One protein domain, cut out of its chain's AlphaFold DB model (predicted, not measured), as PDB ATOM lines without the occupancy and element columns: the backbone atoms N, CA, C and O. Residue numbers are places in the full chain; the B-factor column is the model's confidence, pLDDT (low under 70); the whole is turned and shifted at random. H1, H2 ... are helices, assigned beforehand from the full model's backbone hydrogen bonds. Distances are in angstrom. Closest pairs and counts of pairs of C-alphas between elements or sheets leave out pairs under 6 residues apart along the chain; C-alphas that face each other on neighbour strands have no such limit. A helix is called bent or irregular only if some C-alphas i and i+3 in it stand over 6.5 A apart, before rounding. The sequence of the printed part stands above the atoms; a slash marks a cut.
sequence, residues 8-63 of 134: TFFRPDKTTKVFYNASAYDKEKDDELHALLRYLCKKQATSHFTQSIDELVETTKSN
ATOM      1  N   THR A   8     -85.062  21.384   4.355       56.62
ATOM      2  CA  THR A   8     -85.396  21.536   2.938       56.62
ATOM      3  C   THR A   8     -86.296  22.749   2.763       56.62
ATOM      4  O   THR A   8     -87.380  22.803   3.339       56.62
ATOM      5  N   PHE A   9     -85.866  23.717   1.954       63.91
ATOM      6  CA  PHE A   9     -86.693  24.864   1.585       63.91
ATOM      7  C   PHE A   9     -86.870  24.917   0.071       63.91
ATOM      8  O   PHE A   9     -85.899  24.814  -0.685       63.91
ATOM      9  N   PHE A  10     -88.117  25.092  -0.358       63.53
ATOM     10  CA  PHE A  10     -88.480  25.257  -1.760       63.53
ATOM     11  C   PHE A  10     -88.398  26.732  -2.131       63.53
ATOM     12  O   PHE A  10     -89.002  27.583  -1.475       63.53
ATOM     13  N   ARG A  11     -87.636  27.041  -3.178       70.06
ATOM     14  CA  ARG A  11     -87.556  28.396  -3.724       70.06
ATOM     15  C   ARG A  11     -88.558  28.574  -4.877       70.06
ATOM     16  O   ARG A  11     -88.939  27.590  -5.511       70.06
ATOM     17  N   PRO A  12     -88.965  29.820  -5.199       74.69
ATOM     18  CA  PRO A  12     -89.874  30.114  -6.317       74.69
ATOM     19  C   PRO A  12     -89.362  29.645  -7.691       74.69
ATOM     20  O   PRO A  12     -90.129  29.547  -8.641       74.69
ATOM     21  N   ASP A  13     -88.067  29.337  -7.788       81.81
ATOM     22  CA  ASP A  13     -87.381  28.794  -8.964       81.81
ATOM     23  C   ASP A  13     -87.547  27.266  -9.128       81.81
ATOM     24  O   ASP A  13     -86.902  26.669  -9.987       81.81
ATOM     25  N   LYS A  14     -88.403  26.627  -8.315       79.25
ATOM     26  CA  LYS A  14     -88.619  25.168  -8.262       79.25
ATOM     27  C   LYS A  14     -87.369  24.361  -7.890       79.25
ATOM     28  O   LYS A  14     -87.350  23.147  -8.080       79.25
ATOM     29  N   THR A  15     -86.335  24.996  -7.335       78.25
ATOM     30  CA  THR A  15     -85.163  24.280  -6.827       78.25
ATOM     31  C   THR A  15     -85.380  23.839  -5.383       78.25
ATOM     32  O   THR A  15     -85.848  24.600  -4.529       78.25
ATOM     33  N   THR A  16     -85.003  22.592  -5.107       78.31
ATOM     34  CA  THR A  16     -84.948  22.034  -3.755       78.31
ATOM     35  C   THR A  16     -83.530  22.198  -3.232       78.31
ATOM     36  O   THR A  16     -82.583  21.675  -3.821       78.31
ATOM     37  N   LYS A  17     -83.361  22.932  -2.130       79.62
ATOM     38  CA  LYS A  17     -82.062  23.083  -1.464       79.62
ATOM     39  C   LYS A  17     -82.054  22.282  -0.172       79.62
ATOM     40  O   LYS A  17     -82.952  22.449   0.651       79.62
ATOM     41  N   VAL A  18     -81.030  21.451  -0.003       80.44
ATOM     42  CA  VAL A  18     -80.805  20.646   1.200       80.44
ATOM     43  C   VAL A  18     -79.519  21.123   1.862       80.44
ATOM     44  O   VAL A  18     -78.482  21.230   1.209       80.44
ATOM     45  N   PHE A  19     -79.594  21.431   3.153       81.69
ATOM     46  CA  PHE A  19     -78.449  21.875   3.942       81.69
ATOM     47  C   PHE A  19     -78.010  20.758   4.882       81.69
ATOM     48  O   PHE A  19     -78.802  20.310   5.705       81.69
ATOM     49  N   TYR A  20     -76.748  20.344   4.792       82.88
ATOM     50  CA  TYR A  20     -76.168  19.343   5.685       82.88
ATOM     51  C   TYR A  20     -75.132  19.964   6.612       82.88
ATOM     52  O   TYR A  20     -74.325  20.801   6.206       82.88
ATOM     53  N   ASN A  21     -75.126  19.517   7.867       87.19
ATOM     54  CA  ASN A  21     -74.044  19.819   8.791       87.19
ATOM     55  C   ASN A  21     -72.959  18.749   8.654       87.19
ATOM     56  O   ASN A  21     -73.038  17.707   9.303       87.19
ATOM     57  N   ALA A  22     -71.945  19.031   7.835       87.06
ATOM     58  CA  ALA A  22     -70.840  18.106   7.599       87.06
ATOM     59  C   ALA A  22     -70.143  17.682   8.902       87.06
ATOM     60  O   ALA A  22     -69.858  16.506   9.087       87.06
ATOM     61  N   SER A  23     -69.969  18.593   9.862       88.19
ATOM     62  CA  SER A  23     -69.290  18.308  11.135       88.19
ATOM     63  C   SER A  23     -70.069  17.381  12.073       88.19
ATOM     64  O   SER A  23     -69.523  16.950  13.083       88.19
ATOM     65  N   ALA A  24     -71.341  17.099  11.785       89.56
ATOM     66  CA  ALA A  24     -72.183  16.201  12.568       89.56
ATOM     67  C   ALA A  24     -72.360  14.826  11.898       89.56
ATOM     68  O   ALA A  24     -73.348  14.148  12.179       89.56
ATOM     69  N   TYR A  25     -71.415  14.415  11.041       86.62
ATOM     70  CA  TYR A  25     -71.473  13.158  10.287       86.62
ATOM     71  C   TYR A  25     -71.683  11.917  11.177       86.62
ATOM     72  O   TYR A  25     -72.404  11.011  10.777       86.62
ATOM     73  N   ASP A  26     -71.172  11.899  12.415       86.44
ATOM     74  CA  ASP A  26     -71.337  10.787  13.377       86.44
ATOM     75  C   ASP A  26     -72.800  10.455  13.726       86.44
ATOM     76  O   ASP A  26     -73.092   9.401  14.283       86.44
ATOM     77  N   LYS A  27     -73.726  11.378  13.454       87.75
ATOM     78  CA  LYS A  27     -75.162  11.218  13.722       87.75
ATOM     79  C   LYS A  27     -75.965  10.830  12.483       87.75
ATOM     80  O   LYS A  27     -77.174  10.630  12.607       87.75
ATOM     81  N   GLU A  28     -75.328  10.801  11.316       87.25
ATOM     82  CA  GLU A  28     -75.954  10.358  10.077       87.25
ATOM     83  C   GLU A  28     -76.083   8.833  10.086       87.25
ATOM     84  O   GLU A  28     -75.167   8.139  10.524       87.25
ATOM     85  N   LYS A  29     -77.245   8.329   9.662       87.94
ATOM     86  CA  LYS A  29     -77.542   6.888   9.666       87.94
ATOM     87  C   LYS A  29     -77.289   6.238   8.317       87.94
ATOM     88  O   LYS A  29     -77.114   5.029   8.269       87.94
ATOM     89  N   ASP A  30     -77.352   7.023   7.248       90.19
ATOM     90  CA  ASP A  30     -77.032   6.546   5.912       90.19
ATOM     91  C   ASP A  30     -75.512   6.422   5.751       90.19
ATOM     92  O   ASP A  30     -74.779   7.392   5.955       90.19
ATOM     93  N   ASP A  31     -75.041   5.223   5.406       88.75
ATOM     94  CA  ASP A  31     -73.612   4.895   5.377       88.75
ATOM     95  C   ASP A  31     -72.847   5.691   4.305       88.75
ATOM     96  O   ASP A  31     -71.710   6.123   4.529       88.75
ATOM     97  N   GLU A  32     -73.461   5.924   3.141       90.50
ATOM     98  CA  GLU A  32     -72.820   6.632   2.031       90.50
ATOM     99  C   GLU A  32     -72.771   8.142   2.287       90.50
ATOM    100  O   GLU A  32     -71.726   8.779   2.106       90.50
ATOM    101  N   LEU A  33     -73.863   8.717   2.787       90.19
ATOM    102  CA  LEU A  33     -73.919  10.114   3.191       90.19
ATOM    103  C   LEU A  33     -73.003  10.385   4.389       90.19
ATOM    104  O   LEU A  33     -72.292  11.390   4.393       90.19
ATOM    105  N   HIS A  34     -72.944   9.479   5.371       90.56
ATOM    106  CA  HIS A  34     -71.973   9.542   6.463       90.56
ATOM    107  C   HIS A  34     -70.540   9.598   5.919       90.56
ATOM    108  O   HIS A  34     -69.769  10.484   6.302       90.56
ATOM    109  N   ALA A  35     -70.189   8.694   4.997       92.62
ATOM    110  CA  ALA A  35     -68.870   8.657   4.373       92.62
ATOM    111  C   ALA A  35     -68.551   9.956   3.613       92.62
ATOM    112  O   ALA A  35     -67.451  10.493   3.756       92.62
ATOM    113  N   LEU A  36     -69.512  10.511   2.869       93.31
ATOM    114  CA  LEU A  36     -69.350  11.782   2.159       93.31
ATOM    115  C   LEU A  36     -69.139  12.964   3.118       93.31
ATOM    116  O   LEU A  36     -68.216  13.758   2.930       93.31
ATOM    117  N   LEU A  37     -69.968  13.093   4.157       92.06
ATOM    118  CA  LEU A  37     -69.849  14.183   5.133       92.06
ATOM    119  C   LEU A  37     -68.534  14.081   5.917       92.06
ATOM    120  O   LEU A  37     -67.843  15.086   6.111       92.06
ATOM    121  N   ARG A  38     -68.130  12.859   6.291       92.44
ATOM    122  CA  ARG A  38     -66.824  12.590   6.899       92.44
ATOM    123  C   ARG A  38     -65.681  12.970   5.960       92.44
ATOM    124  O   ARG A  38     -64.729  13.608   6.411       92.44
ATOM    125  N   TYR A  39     -65.774  12.628   4.677       93.56
ATOM    126  CA  TYR A  39     -64.782  12.996   3.669       93.56
ATOM    127  C   TYR A  39     -64.639  14.521   3.545       93.56
ATOM    128  O   TYR A  39     -63.523  15.031   3.605       93.56
ATOM    129  N   LEU A  40     -65.739  15.280   3.503       90.81
ATOM    130  CA  LEU A  40     -65.689  16.748   3.461       90.81
ATOM    131  C   LEU A  40     -65.025  17.364   4.706       90.81
ATOM    132  O   LEU A  40     -64.330  18.375   4.599       90.81
ATOM    133  N   CYS A  41     -65.202  16.758   5.883       89.12
ATOM    134  CA  CYS A  41     -64.614  17.251   7.131       89.12
ATOM    135  C   CYS A  41     -63.165  16.812   7.369       89.12
ATOM    136  O   CYS A  41     -62.372  17.582   7.913       89.12
ATOM    137  N   LYS A  42     -62.826  15.562   7.045       90.19
ATOM    138  CA  LYS A  42     -61.552  14.922   7.418       90.19
ATOM    139  C   LYS A  42     -60.645  14.623   6.228       90.19
ATOM    140  O   LYS A  42     -59.489  14.285   6.456       90.19
ATOM    141  N   LYS A  43     -61.145  14.757   4.994       87.00
ATOM    142  CA  LYS A  43     -60.452  14.398   3.744       87.00
ATOM    143  C   LYS A  43     -59.979  12.941   3.725       87.00
ATOM    144  O   LYS A  43     -58.875  12.642   3.295       87.00
ATOM    145  N   GLN A  44     -60.799  12.047   4.273       86.44
ATOM    146  CA  GLN A  44     -60.545  10.607   4.298       86.44
ATOM    147  C   GLN A  44     -61.607   9.910   3.458       86.44
ATOM    148  O   GLN A  44     -62.784   9.964   3.817       86.44
ATOM    149  N   ALA A  45     -61.209   9.280   2.353       89.94
ATOM    150  CA  ALA A  45     -62.120   8.498   1.530       89.94
ATOM    151  C   ALA A  45     -62.371   7.127   2.170       89.94
ATOM    152  O   ALA A  45     -61.456   6.323   2.345       89.94
ATOM    153  N   THR A  46     -63.623   6.870   2.541       88.88
ATOM    154  CA  THR A  46     -64.049   5.626   3.210       88.88
ATOM    155  C   THR A  46     -65.078   4.832   2.408       88.88
ATOM    156  O   THR A  46     -65.341   3.683   2.739       88.88
ATOM    157  N   SER A  47     -65.654   5.429   1.362       93.38
ATOM    158  CA  SER A  47     -66.614   4.812   0.439       93.38
ATOM    159  C   SER A  47     -66.082   4.842  -0.996       93.38
ATOM    160  O   SER A  47     -65.289   5.723  -1.342       93.38
ATOM    161  N   HIS A  48     -66.575   3.931  -1.839       92.12
ATOM    162  CA  HIS A  48     -66.320   3.916  -3.281       92.12
ATOM    163  C   HIS A  48     -66.575   5.292  -3.915       92.12
ATOM    164  O   HIS A  48     -65.726   5.804  -4.635       92.12
ATOM    165  N   PHE A  49     -67.687   5.954  -3.570       92.62
ATOM    166  CA  PHE A  49     -67.996   7.287  -4.093       92.62
ATOM    167  C   PHE A  49     -66.922   8.326  -3.731       92.62
ATOM    168  O   PHE A  49     -66.452   9.072  -4.589       92.62
ATOM    169  N   THR A  50     -66.477   8.350  -2.473       93.00
ATOM    170  CA  THR A  50     -65.427   9.280  -2.025       93.00
ATOM    171  C   THR A  50     -64.062   8.968  -2.640       93.00
ATOM    172  O   THR A  50     -63.306   9.892  -2.918       93.00
ATOM    173  N   GLN A  51     -63.769   7.692  -2.914       93.38
ATOM    174  CA  GLN A  51     -62.548   7.276  -3.610       93.38
ATOM    175  C   GLN A  51     -62.565   7.729  -5.072       93.38
ATOM    176  O   GLN A  51     -61.580   8.288  -5.539       93.38
ATOM    177  N   SER A  52     -63.700   7.601  -5.769       93.44
ATOM    178  CA  SER A  52     -63.848   8.135  -7.129       93.44
ATOM    179  C   SER A  52     -63.649   9.654  -7.180       93.44
ATOM    180  O   SER A  52     -63.071  10.168  -8.136       93.44
ATOM    181  N   ILE A  53     -64.100  10.390  -6.153       92.06
ATOM    182  CA  ILE A  53     -63.824  11.831  -6.041       92.06
ATOM    183  C   ILE A  53     -62.318  12.074  -5.895       92.06
ATOM    184  O   ILE A  53     -61.787  12.926  -6.607       92.06
ATOM    185  N   ASP A  54     -61.635  11.348  -5.006       90.94
ATOM    186  CA  ASP A  54     -60.184  11.469  -4.822       90.94
ATOM    187  C   ASP A  54     -59.428  11.174  -6.122       90.94
ATOM    188  O   ASP A  54     -58.577  11.960  -6.528       90.94
ATOM    189  N   GLU A  55     -59.783  10.107  -6.836       91.62
ATOM    190  CA  GLU A  55     -59.177   9.759  -8.123       91.62
ATOM    191  C   GLU A  55     -59.373  10.859  -9.175       91.62
ATOM    192  O   GLU A  55     -58.422  11.234  -9.867       91.62
ATOM    193  N   LEU A  56     -60.580  11.432  -9.280       90.31
ATOM    194  CA  LEU A  56     -60.844  12.565 -10.176       90.31
ATOM    195  C   LEU A  56     -60.023  13.798  -9.787       90.31
ATOM    196  O   LEU A  56     -59.484  14.493 -10.657       90.31
ATOM    197  N   VAL A  57     -59.926  14.082  -8.488       87.25
ATOM    198  CA  VAL A  57     -59.141  15.199  -7.959       87.25
ATOM    199  C   VAL A  57     -57.658  14.993  -8.254       87.25
ATOM    200  O   VAL A  57     -57.021  15.915  -8.760       87.25
ATOM    201  N   GLU A  58     -57.103  13.807  -8.009       86.44
ATOM    202  CA  GLU A  58     -55.698  13.488  -8.284       86.44
ATOM    203  C   GLU A  58     -55.388  13.482  -9.786       86.44
ATOM    204  O   GLU A  58     -54.365  14.020 -10.216       86.44
ATOM    205  N   THR A  59     -56.307  12.997 -10.621       87.06
ATOM    206  CA  THR A  59     -56.186  13.085 -12.087       87.06
ATOM    207  C   THR A  59     -56.188  14.543 -12.559       87.06
ATOM    208  O   THR A  59     -55.405  14.942 -13.420       87.06
ATOM    209  N   THR A  60     -57.028  15.387 -11.957       82.00
ATOM    210  CA  THR A  60     -57.072  16.823 -12.273       82.00
ATOM    211  C   THR A  60     -55.817  17.543 -11.777       82.00
ATOM    212  O   THR A  60     -55.261  18.376 -12.492       82.00
ATOM    213  N   LYS A  61     -55.322  17.209 -10.579       78.00
ATOM    214  CA  LYS A  61     -54.081  17.766 -10.017       78.00
ATOM    215  C   LYS A  61     -52.851  17.378 -10.826       78.00
ATOM    216  O   LYS A  61     -51.947  18.201 -10.954       78.00
ATOM    217  N   SER A  62     -52.803  16.151 -11.341       77.44
ATOM    218  CA  SER A  62     -51.703  15.642 -12.170       77.44
ATOM    219  C   SER A  62     -51.769  16.127 -13.621       77.44
ATOM    220  O   SER A  62     -50.841  15.882 -14.390       77.44
ATOM    221  N   ASN A  63     -52.803  16.892 -13.993       85.69
ATOM    222  CA  ASN A  63     -52.893  17.513 -15.305       85.69
ATOM    223  C   ASN A  63     -51.815  18.598 -15.475       85.69
ATOM    224  O   ASN A  63     -51.949  19.749 -15.048       85.69
TER     225      ASN A  63
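AT A GLANCE: This is residues 8 to 63 of the 134 residues of an uncharacterized protein of Treponema maltophilum ATCC 51939 (UniProt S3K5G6). Three helices are strung one after another between a doubled-back strip of chain at one end and a free tail at the other: H2 is in the middle, H1 packs on it, and H3 meets it with residues 49 to 50 alone before residues 55 to 63 stick out. At the other end residues 8 to 21, which hold no named element, fold back on themselves, with residues 9 to 10 paired antiparallel to residues 16 to 17. The printed part has 56 residues, with three named helices in the order H1, H2, H3 and no named strand, and its class is all helix. The whole is loose, with a radius of gyration of the C-alphas of 14.1 A and spans of 41 by 29 by 16 A.

IN THESE COORDINATES: Start at C-alpha 8, at (-85.396, 21.536, 2.938), and go along residues 8 to 21 to C-alpha 22 at (-70.840, 18.106, 7.599). There H1 begins; it holds residues 22 to 27 and is irregular, with C-alphas 23 and 26 lying 8.1 A apart. H2 takes residues 31 to 42 and measures 15.8 A from first to last C-alpha. H3, the longest helix by residues, takes residues 48 to 61 over 19.7 A; find its last C-alpha at (-54.081, 17.766, -10.017).

HOW THE PARTS SIT: Look first at H1 and H2, which form a helical hairpin. They touch, and their closest C-alphas are those of Ala 22 and Leu 37, 4.7 A apart. They run opposite ways at a steep tilt of 43 degrees. Next, H2 and H3 touch, through residues 49 to 50 of H3 alone; the closest C-alphas are those of Leu 36 and Thr 50, 6.3 A apart. These two helices run the same way at a tilt of 37 degrees, only just steep. H1 and H3 are apart. In H2 and H3 every O i to N i+4 pair is within hydrogen-bond range; in H1 0 of 2 such pairs are, while 2 of its 3 O i to N i+3 pairs are.

THE WHOLE: Look for the two C-alphas farthest apart at Pro 12 and Ser 62, 41.2 A from each other. Residues 55 to 63, of which 55 to 61 belong to H3, stand free; the body without them spans 37 by 23 by 16 A. The printed part has no cut, and the links from H1 to H2 and from H2 to H3 are tight. The mean pLDDT of the printed part is 85.8, and in the B-factor column you will find residues 8 to 10 under 70, where the model's confidence is low.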